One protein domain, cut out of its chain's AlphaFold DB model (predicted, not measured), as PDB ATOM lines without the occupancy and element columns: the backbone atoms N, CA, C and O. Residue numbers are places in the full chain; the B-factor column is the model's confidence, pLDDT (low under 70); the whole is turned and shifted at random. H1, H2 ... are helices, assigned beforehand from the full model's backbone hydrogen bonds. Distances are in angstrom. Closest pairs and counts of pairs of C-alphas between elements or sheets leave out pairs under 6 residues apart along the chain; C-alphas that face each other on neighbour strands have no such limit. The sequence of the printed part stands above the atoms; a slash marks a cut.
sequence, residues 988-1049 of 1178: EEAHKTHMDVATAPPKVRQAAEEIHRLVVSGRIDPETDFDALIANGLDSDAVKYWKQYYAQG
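AT A GLANCE: This is residues 988 to 1049 of the 1178 residues of an uncharacterized protein of marine sediment metagenome (UniProt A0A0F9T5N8). Three helices follow one another in an open U, with H1 as one arm, H2 as the base and H3 on the other side, and the last helix, H4, sits in the middle of the U, packed crosswise on H2. Residues 988 to 993 of H1 stick out at one end. The printed part has 62 residues with four named helices, in the order H1, H2, H3, H4, and no named strand; the class is all helix. The whole is compact, with a radius of gyration of the C-alphas of 12.0 A, yet elongated in outline, 36 by 24 by 18 A.

HOW THE PARTS SIT: H1, residues 988 to 998, is close to but not clearly touching H4, residues 1036 to 1045; their closest C-alphas, of Val 997 and Tyr 1041, are 7.1 A apart. Their lines stand at a steep tilt of 69 degrees, only just short of about perpendicular, and they run opposite ways. H2, residues 1002 to 1016, touches H4, and their closest C-alphas, of Val 1004 and Ala 1038, are 4.7 A apart. These two run the same way at a steep tilt of 66 degrees. H3, residues 1026 to 1031, is close to but not clearly touching H4, with the C-alphas of Ile 1030 and Ser 1036 closest at 6.2 A. They run opposite ways at a shallow tilt of 18 degrees. H1 and H3 are apart, as are H1 and H2, and H2 and H3. In H1, H2, H3 and H4 every O i to N i+4 pair is within hydrogen-bond range.

IN THESE COORDINATES: H1 begins at C-alpha 988, (-2.806, -30.632, 4.713), and measures 14.8 A from first to last C-alpha. H2 is the longest helix, 15 residues and 21.1 A, from C-alpha 1002 at (-12.050, -16.256, -13.071). H3 has 6 residues. H4 measures 14.4 A and ends at C-alpha 1045, (-0.251, -13.492, -4.746).

THE WHOLE: The two C-alphas farthest apart, of Glu 988 and Arg 1019, are 37.5 A apart. The printed part has no cut. The links H1 to H2 and H3 to H4 are tight, and H2 to H3 is short with 9 residues. The mean pLDDT of the printed part is 72.0; residues 988 to 999 and 1044 to 1049 are under 70.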
ATOM      1  N   GLU A 988      -1.430 -30.550   5.208       53.50
ATOM      2  CA  GLU A 988      -2.806 -30.632   4.713       53.50
ATOM      3  C   GLU A 988      -3.533 -29.275   4.767       53.50
ATOM      4  O   GLU A 988      -4.235 -28.934   3.814       53.50
ATOM      5  N   GLU A 989      -3.329 -28.461   5.815       54.44
ATOM      6  CA  GLU A 989      -3.799 -27.063   5.867       54.44
ATOM      7  C   GLU A 989      -3.147 -26.223   4.753       54.44
ATOM      8  O   GLU A 989      -3.834 -25.493   4.027       54.44
ATOM      9  N   ALA A 990      -1.833 -26.382   4.558       54.44
ATOM     10  CA  ALA A 990      -1.088 -25.741   3.478       54.44
ATOM     11  C   ALA A 990      -1.578 -26.211   2.095       54.44
ATOM     12  O   ALA A 990      -1.911 -25.400   1.232       54.44
ATOM     13  N   HIS A 991      -1.713 -27.524   1.878       55.00
ATOM     14  CA  HIS A 991      -2.205 -28.050   0.603       55.00
ATOM     15  C   HIS A 991      -3.642 -27.595   0.298       55.00
ATOM     16  O   HIS A 991      -3.939 -27.218  -0.838       55.00
ATOM     17  N   LYS A 992      -4.523 -27.555   1.306       61.03
ATOM     18  CA  LYS A 992      -5.893 -27.057   1.148       61.03
ATOM     19  C   LYS A 992      -5.923 -25.572   0.788       61.03
ATOM     20  O   LYS A 992      -6.573 -25.211  -0.187       61.03
ATOM     21  N   THR A 993      -5.207 -24.718   1.521       55.50
ATOM     22  CA  THR A 993      -5.182 -23.273   1.227       55.50
ATOM     23  C   THR A 993      -4.608 -22.981  -0.162       55.50
ATOM     24  O   THR A 993      -5.127 -22.109  -0.857       55.50
ATOM     25  N   HIS A 994      -3.623 -23.760  -0.623       53.91
ATOM     26  CA  HIS A 994      -3.106 -23.682  -1.993       53.91
ATOM     27  C   HIS A 994      -4.136 -24.147  -3.049       53.91
ATOM     28  O   HIS A 994      -4.184 -23.582  -4.143       53.91
ATOM     29  N   MET A 995      -4.989 -25.135  -2.746       55.19
ATOM     30  CA  MET A 995      -6.027 -25.638  -3.662       55.19
ATOM     31  C   MET A 995      -7.278 -24.748  -3.736       55.19
ATOM     32  O   MET A 995      -7.771 -24.491  -4.838       55.19
ATOM     33  N   ASP A 996      -7.760 -24.225  -2.606       57.78
ATOM     34  CA  ASP A 996      -8.863 -23.248  -2.549       57.78
ATOM     35  C   ASP A 996      -8.512 -21.989  -3.380       57.78
ATOM     36  O   ASP A 996      -9.334 -21.432  -4.109       57.78
ATOM     37  N   VAL A 997      -7.237 -21.592  -3.350       58.09
ATOM     38  CA  VAL A 997      -6.637 -20.556  -4.202       58.09
ATOM     39  C   VAL A 997      -6.560 -20.980  -5.674       58.09
ATOM     40  O   VAL A 997      -7.029 -20.255  -6.555       58.09
ATOM     41  N   ALA A 998      -5.996 -22.156  -5.974       55.97
ATOM     42  CA  ALA A 998      -5.814 -22.633  -7.349       55.97
ATOM     43  C   ALA A 998      -7.145 -22.844  -8.097       55.97
ATOM     44  O   ALA A 998      -7.169 -22.827  -9.333       55.97
ATOM     45  N   THR A 999      -8.256 -22.972  -7.367       64.81
ATOM     46  CA  THR A 999      -9.627 -23.115  -7.884       64.81
ATOM     47  C   THR A 999     -10.450 -21.814  -7.883       64.81
ATOM     48  O   THR A 999     -11.547 -21.804  -8.441       64.81
ATOM     49  N   ALA A1000      -9.918 -20.691  -7.376       70.12
ATOM     50  CA  ALA A1000     -10.639 -19.413  -7.261       70.12
ATOM     51  C   ALA A1000     -11.279 -18.941  -8.596       70.12
ATOM     52  O   ALA A1000     -10.614 -19.026  -9.635       70.12
ATOM     53  N   PRO A1001     -12.524 -18.415  -8.622       71.38
ATOM     54  CA  PRO A1001     -13.240 -18.123  -9.870       71.38
ATOM     55  C   PRO A1001     -12.550 -17.093 -10.791       71.38
ATOM     56  O   PRO A1001     -11.931 -16.149 -10.298       71.38
ATOM     57  N   PRO A1002     -12.717 -17.169 -12.132       70.69
ATOM     58  CA  PRO A1002     -12.050 -16.256 -13.071       70.69
ATOM     59  C   PRO A1002     -12.292 -14.761 -12.810       70.69
ATOM     60  O   PRO A1002     -11.372 -13.963 -12.960       70.69
ATOM     61  N   LYS A1003     -13.502 -14.385 -12.363       74.88
ATOM     62  CA  LYS A1003     -13.844 -12.996 -12.005       74.88
ATOM     63  C   LYS A1003     -12.990 -12.461 -10.850       74.88
ATOM     64  O   LYS A1003     -12.525 -11.331 -10.917       74.88
ATOM     65  N   VAL A1004     -12.753 -13.293  -9.833       76.00
ATOM     66  CA  VAL A1004     -11.964 -12.954  -8.638       76.00
ATOM     67  C   VAL A1004     -10.508 -12.681  -9.025       76.00
ATOM     68  O   VAL A1004      -9.913 -11.711  -8.566       76.00
ATOM     69  N   ARG A1005      -9.954 -13.478  -9.953       74.81
ATOM     70  CA  ARG A1005      -8.590 -13.287 -10.480       74.81
ATOM     71  C   ARG A1005      -8.461 -12.015 -11.321       74.81
ATOM     72  O   ARG A1005      -7.488 -11.291 -11.165       74.81
ATOM     73  N   GLN A1006      -9.448 -11.724 -12.171       74.75
ATOM     74  CA  GLN A1006      -9.474 -10.502 -12.987       74.75
ATOM     75  C   GLN A1006      -9.595  -9.239 -12.121       74.75
ATOM     76  O   GLN A1006      -8.852  -8.282 -12.326       74.75
ATOM     77  N   ALA A1007     -10.457  -9.263 -11.099       76.62
ATOM     78  CA  ALA A1007     -10.549  -8.185 -10.116       76.62
ATOM     79  C   ALA A1007      -9.240  -8.020  -9.316       76.62
ATOM     80  O   ALA A1007      -8.802  -6.894  -9.096       76.62
ATOM     81  N   ALA A1008      -8.565  -9.113  -8.942       80.25
ATOM     82  CA  ALA A1008      -7.255  -9.051  -8.289       80.25
ATOM     83  C   ALA A1008      -6.155  -8.461  -9.198       80.25
ATOM     84  O   ALA A1008      -5.335  -7.675  -8.725       80.25
ATOM     85  N   GLU A1009      -6.138  -8.774 -10.499       77.56
ATOM     86  CA  GLU A1009      -5.209  -8.156 -11.459       77.56
ATOM     87  C   GLU A1009      -5.472  -6.644 -11.612       77.56
ATOM     88  O   GLU A1009      -4.531  -5.848 -11.641       77.56
ATOM     89  N   GLU A1010      -6.741  -6.221 -11.631       79.19
ATOM     90  CA  GLU A1010      -7.111  -4.800 -11.666       79.19
ATOM     91  C   GLU A1010      -6.733  -4.065 -10.366       79.19
ATOM     92  O   GLU A1010      -6.146  -2.981 -10.430       79.19
ATOM     93  N   ILE A1011      -6.948  -4.684  -9.196       81.94
ATOM     94  CA  ILE A1011      -6.451  -4.188  -7.901       81.94
ATOM     95  C   ILE A1011      -4.923  -4.020  -7.947       81.94
ATOM     96  O   ILE A1011      -4.421  -2.946  -7.616       81.94
ATOM     97  N   HIS A1012      -4.173  -5.026  -8.415       82.12
ATOM     98  CA  HIS A1012      -2.712  -4.939  -8.526       82.12
ATOM     99  C   HIS A1012      -2.274  -3.795  -9.439       82.12
ATOM    100  O   HIS A1012      -1.394  -3.017  -9.076       82.12
ATOM    101  N   ARG A1013      -2.924  -3.638 -10.595       78.75
ATOM    102  CA  ARG A1013      -2.638  -2.552 -11.537       78.75
ATOM    103  C   ARG A1013      -2.869  -1.173 -10.917       78.75
ATOM    104  O   ARG A1013      -2.087  -0.256 -11.167       78.75
ATOM    105  N   LEU A1014      -3.918  -1.020 -10.110       79.31
ATOM    106  CA  LEU A1014      -4.240   0.233  -9.426       79.31
ATOM    107  C   LEU A1014      -3.246   0.539  -8.292       79.31
ATOM    108  O   LEU A1014      -2.757   1.671  -8.227       79.31
ATOM    109  N   VAL A1015      -2.863  -0.464  -7.497       80.50
ATOM    110  CA  VAL A1015      -1.810  -0.363  -6.468       80.50
ATOM    111  C   VAL A1015      -0.457   0.008  -7.087       80.50
ATOM    112  O   VAL A1015       0.149   0.998  -6.688       80.50
ATOM    113  N   VAL A1016      -0.011  -0.703  -8.129       76.94
ATOM    114  CA  VAL A1016       1.248  -0.410  -8.848       76.94
ATOM    115  C   VAL A1016       1.224   0.978  -9.506       76.94
ATOM    116  O   VAL A1016       2.263   1.618  -9.639       76.94
ATOM    117  N   SER A1017       0.044   1.490  -9.873       76.38
ATOM    118  CA  SER A1017      -0.117   2.866 -10.367       76.38
ATOM    119  C   SER A1017      -0.161   3.947  -9.273       76.38
ATOM    120  O   SER A1017      -0.340   5.120  -9.602       76.38
ATOM    121  N   GLY A1018      -0.030   3.577  -7.992       77.38
ATOM    122  CA  GLY A1018      -0.082   4.497  -6.852       77.38
ATOM    123  C   GLY A1018      -1.459   5.130  -6.620       77.38
ATOM    124  O   GLY A1018      -1.537   6.251  -6.123       77.38
ATOM    125  N   ARG A1019      -2.543   4.457  -7.038       77.25
ATOM    126  CA  ARG A1019      -3.931   4.960  -6.946       77.25
ATOM    127  C   ARG A1019      -4.751   4.368  -5.802       77.25
ATOM    128  O   ARG A1019      -5.848   4.856  -5.557       77.25
ATOM    129  N   ILE A1020      -4.253   3.300  -5.187       80.19
ATOM    130  CA  ILE A1020      -4.840   2.610  -4.037       80.19
ATOM    131  C   ILE A1020      -3.669   2.213  -3.138       80.19
ATOM    132  O   ILE A1020      -2.739   1.564  -3.620       80.19
ATOM    133  N   ASP A1021      -3.715   2.581  -1.862       79.56
ATOM    134  CA  ASP A1021      -2.785   2.113  -0.836       79.56
ATOM    135  C   ASP A1021      -3.300   0.805  -0.187       79.56
ATOM    136  O   ASP A1021      -4.362   0.812   0.447       79.56
ATOM    137  N   PRO A1022      -2.569  -0.324  -0.303       76.69
ATOM    138  CA  PRO A1022      -2.947  -1.599   0.307       76.69
ATOM    139  C   PRO A1022      -3.118  -1.587   1.830       76.69
ATOM    140  O   PRO A1022      -3.815  -2.464   2.352       76.69
ATOM    141  N   GLU A1023      -2.468  -0.661   2.544       73.06
ATOM    142  CA  GLU A1023      -2.533  -0.593   4.011       73.06
ATOM    143  C   GLU A1023      -3.692   0.270   4.530       73.06
ATOM    144  O   GLU A1023      -4.098   0.088   5.680       73.06
ATOM    145  N   THR A1024      -4.255   1.172   3.714       74.88
ATOM    146  CA  THR A1024      -5.270   2.144   4.174       74.88
ATOM    147  C   THR A1024      -6.569   2.177   3.361       74.88
ATOM    148  O   THR A1024      -7.638   2.319   3.955       74.88
ATOM    149  N   ASP A1025      -6.534   1.991   2.037       77.44
ATOM    150  CA  ASP A1025      -7.721   2.170   1.186       77.44
ATOM    151  C   ASP A1025      -8.616   0.922   1.101       77.44
ATOM    152  O   ASP A1025      -9.827   1.036   0.889       77.44
ATOM    153  N   PHE A1026      -8.062  -0.288   1.247       81.19
ATOM    154  CA  PHE A1026      -8.803  -1.528   0.971       81.19
ATOM    155  C   PHE A1026     -10.060  -1.717   1.825       81.19
ATOM    156  O   PHE A1026     -11.093  -2.108   1.283       81.19
ATOM    157  N   ASP A1027     -10.013  -1.423   3.123       77.38
ATOM    158  CA  ASP A1027     -11.171  -1.618   4.006       77.38
ATOM    159  C   ASP A1027     -12.306  -0.636   3.655       77.38
ATOM    160  O   ASP A1027     -13.487  -0.993   3.687       77.38
ATOM    161  N   ALA A1028     -11.956   0.580   3.213       76.56
ATOM    162  CA  ALA A1028     -12.909   1.552   2.688       76.56
ATOM    163  C   ALA A1028     -13.463   1.138   1.313       76.56
ATOM    164  O   ALA A1028     -14.652   1.322   1.047       76.56
ATOM    165  N   LEU A1029     -12.645   0.548   0.438       76.81
ATOM    166  CA  LEU A1029     -13.079   0.085  -0.883       76.81
ATOM    167  C   LEU A1029     -13.978  -1.157  -0.808       76.81
ATOM    168  O   LEU A1029     -14.974  -1.219  -1.527       76.81
ATOM    169  N   ILE A1030     -13.703  -2.102   0.098       82.06
ATOM    170  CA  ILE A1030     -14.586  -3.252   0.370       82.06
ATOM    171  C   ILE A1030     -15.957  -2.756   0.856       82.06
ATOM    172  O   ILE A1030     -16.987  -3.193   0.345       82.06
ATOM    173  N   ALA A1031     -15.990  -1.763   1.753       79.12
ATOM    174  CA  ALA A1031     -17.237  -1.130   2.191       79.12
ATOM    175  C   ALA A1031     -18.005  -0.401   1.061       79.12
ATOM    176  O   ALA A1031     -19.213  -0.201   1.177       79.12
ATOM    177  N   ASN A1032     -17.332  -0.041  -0.039       75.19
ATOM    178  CA  ASN A1032     -17.931   0.533  -1.251       75.19
ATOM    179  C   ASN A1032     -18.210  -0.509  -2.360       75.19
ATOM    180  O   ASN A1032     -18.589  -0.131  -3.468       75.19
ATOM    181  N   GLY A1033     -18.071  -1.810  -2.076       74.44
ATOM    182  CA  GLY A1033     -18.439  -2.898  -2.990       74.44
ATOM    183  C   GLY A1033     -17.287  -3.553  -3.758       74.44
ATOM    184  O   GLY A1033     -17.551  -4.284  -4.713       74.44
ATOM    185  N   LEU A1034     -16.027  -3.328  -3.366       79.31
ATOM    186  CA  LEU A1034     -14.901  -4.124  -3.867       79.31
ATOM    187  C   LEU A1034     -14.985  -5.565  -3.332       79.31
ATOM    188  O   LEU A1034     -15.199  -5.783  -2.141       79.31
ATOM    189  N   ASP A1035     -14.793  -6.547  -4.215       80.44
ATOM    190  CA  ASP A1035     -14.876  -7.975  -3.887       80.44
ATOM    191  C   ASP A1035     -13.794  -8.379  -2.862       80.44
ATOM    192  O   ASP A1035     -12.588  -8.290  -3.120       80.44
ATOM    193  N   SER A1036     -14.228  -8.830  -1.680       79.56
ATOM    194  CA  SER A1036     -13.343  -9.220  -0.580       79.56
ATOM    195  C   SER A1036     -12.494 -10.450  -0.895       79.56
ATOM    196  O   SER A1036     -11.360 -10.537  -0.419       79.56
ATOM    197  N   ASP A1037     -12.994 -11.380  -1.712       77.38
ATOM    198  CA  ASP A1037     -12.228 -12.555  -2.128       77.38
ATOM    199  C   ASP A1037     -11.178 -12.174  -3.178       77.38
ATOM    200  O   ASP A1037     -10.086 -12.745  -3.188       77.38
ATOM    201  N   ALA A1038     -11.436 -11.142  -3.991       80.38
ATOM    202  CA  ALA A1038     -10.432 -10.579  -4.896       80.38
ATOM    203  C   ALA A1038      -9.307  -9.871  -4.126       80.38
ATOM    204  O   ALA A1038      -8.132 -10.083  -4.428       80.38
ATOM    205  N   VAL A1039      -9.637  -9.104  -3.078       78.25
ATOM    206  CA  VAL A1039      -8.632  -8.510  -2.173       78.25
ATOM    207  C   VAL A1039      -7.856  -9.595  -1.413       78.25
ATOM    208  O   VAL A1039      -6.646  -9.466  -1.229       78.25
ATOM    209  N   LYS A1040      -8.506 -10.692  -1.004       77.94
ATOM    210  CA  LYS A1040      -7.849 -11.831  -0.340       77.94
ATOM    211  C   LYS A1040      -6.872 -12.553  -1.276       77.94
ATOM    212  O   LYS A1040      -5.710 -12.720  -0.913       77.94
ATOM    213  N   TYR A1041      -7.306 -12.892  -2.492       75.81
ATOM    214  CA  TYR A1041      -6.454 -13.478  -3.534       75.81
ATOM    215  C   TYR A1041      -5.280 -12.546  -3.878       75.81
ATOM    216  O   TYR A1041      -4.136 -12.990  -3.985       75.81
ATOM    217  N   TRP A1042      -5.535 -11.234  -3.962       81.56
ATOM    218  CA  TRP A1042      -4.492 -10.227  -4.162       81.56
ATOM    219  C   TRP A1042      -3.446 -10.234  -3.041       81.56
ATOM    220  O   TRP A1042      -2.250 -10.332  -3.321       81.56
ATOM    221  N   LYS A1043      -3.885 -10.213  -1.774       78.25
ATOM    222  CA  LYS A1043      -2.997 -10.256  -0.600       78.25
ATOM    223  C   LYS A1043      -2.146 -11.535  -0.542       78.25
ATOM    224  O   LYS A1043      -1.061 -11.493   0.027       78.25
ATOM    225  N   GLN A1044      -2.589 -12.635  -1.153       69.06
ATOM    226  CA  GLN A1044      -1.837 -13.896  -1.213       69.06
ATOM    227  C   GLN A1044      -0.829 -13.971  -2.380       69.06
ATOM    228  O   GLN A1044       0.217 -14.586  -2.215       69.06
ATOM    229  N   TYR A1045      -1.100 -13.350  -3.540       67.69
ATOM    230  CA  TYR A1045      -0.251 -13.492  -4.746       67.69
ATOM    231  C   TYR A1045       0.633 -12.286  -5.065       67.69
ATOM    232  O   TYR A1045       1.733 -12.444  -5.598       67.69
ATOM    233  N   TYR A1046       0.149 -11.087  -4.746       67.19
ATOM    234  CA  TYR A1046       0.717  -9.822  -5.211       67.19
ATOM    235  C   TYR A1046       1.235  -8.922  -4.078       67.19
ATOM    236  O   TYR A1046       1.850  -7.898  -4.363       67.19
ATOM    237  N   ALA A1047       0.996  -9.283  -2.810       64.06
ATOM    238  CA  ALA A1047       1.424  -8.501  -1.641       64.06
ATOM    239  C   ALA A1047       2.571  -9.129  -0.826       64.06
ATOM    240  O   ALA A1047       3.106  -8.471   0.062       64.06
ATOM    241  N   GLN A1048       2.924 -10.396  -1.081       56.00
ATOM    242  CA  GLN A1048       3.908 -11.154  -0.286       56.00
ATOM    243  C   GLN A1048       5.128 -11.655  -1.075       56.00
ATOM    244  O   GLN A1048       5.996 -12.296  -0.489       56.00
ATOM    245  N   GLY A1049       5.207 -11.394  -2.382       49.84
ATOM    246  CA  GLY A1049       6.302 -11.871  -3.227       49.84
ATOM    247  C   GLY A1049       6.986 -10.751  -4.005       49.84
ATOM    248  O   GLY A1049       6.383  -9.716  -4.288       49.84
TER     249      GLY A1049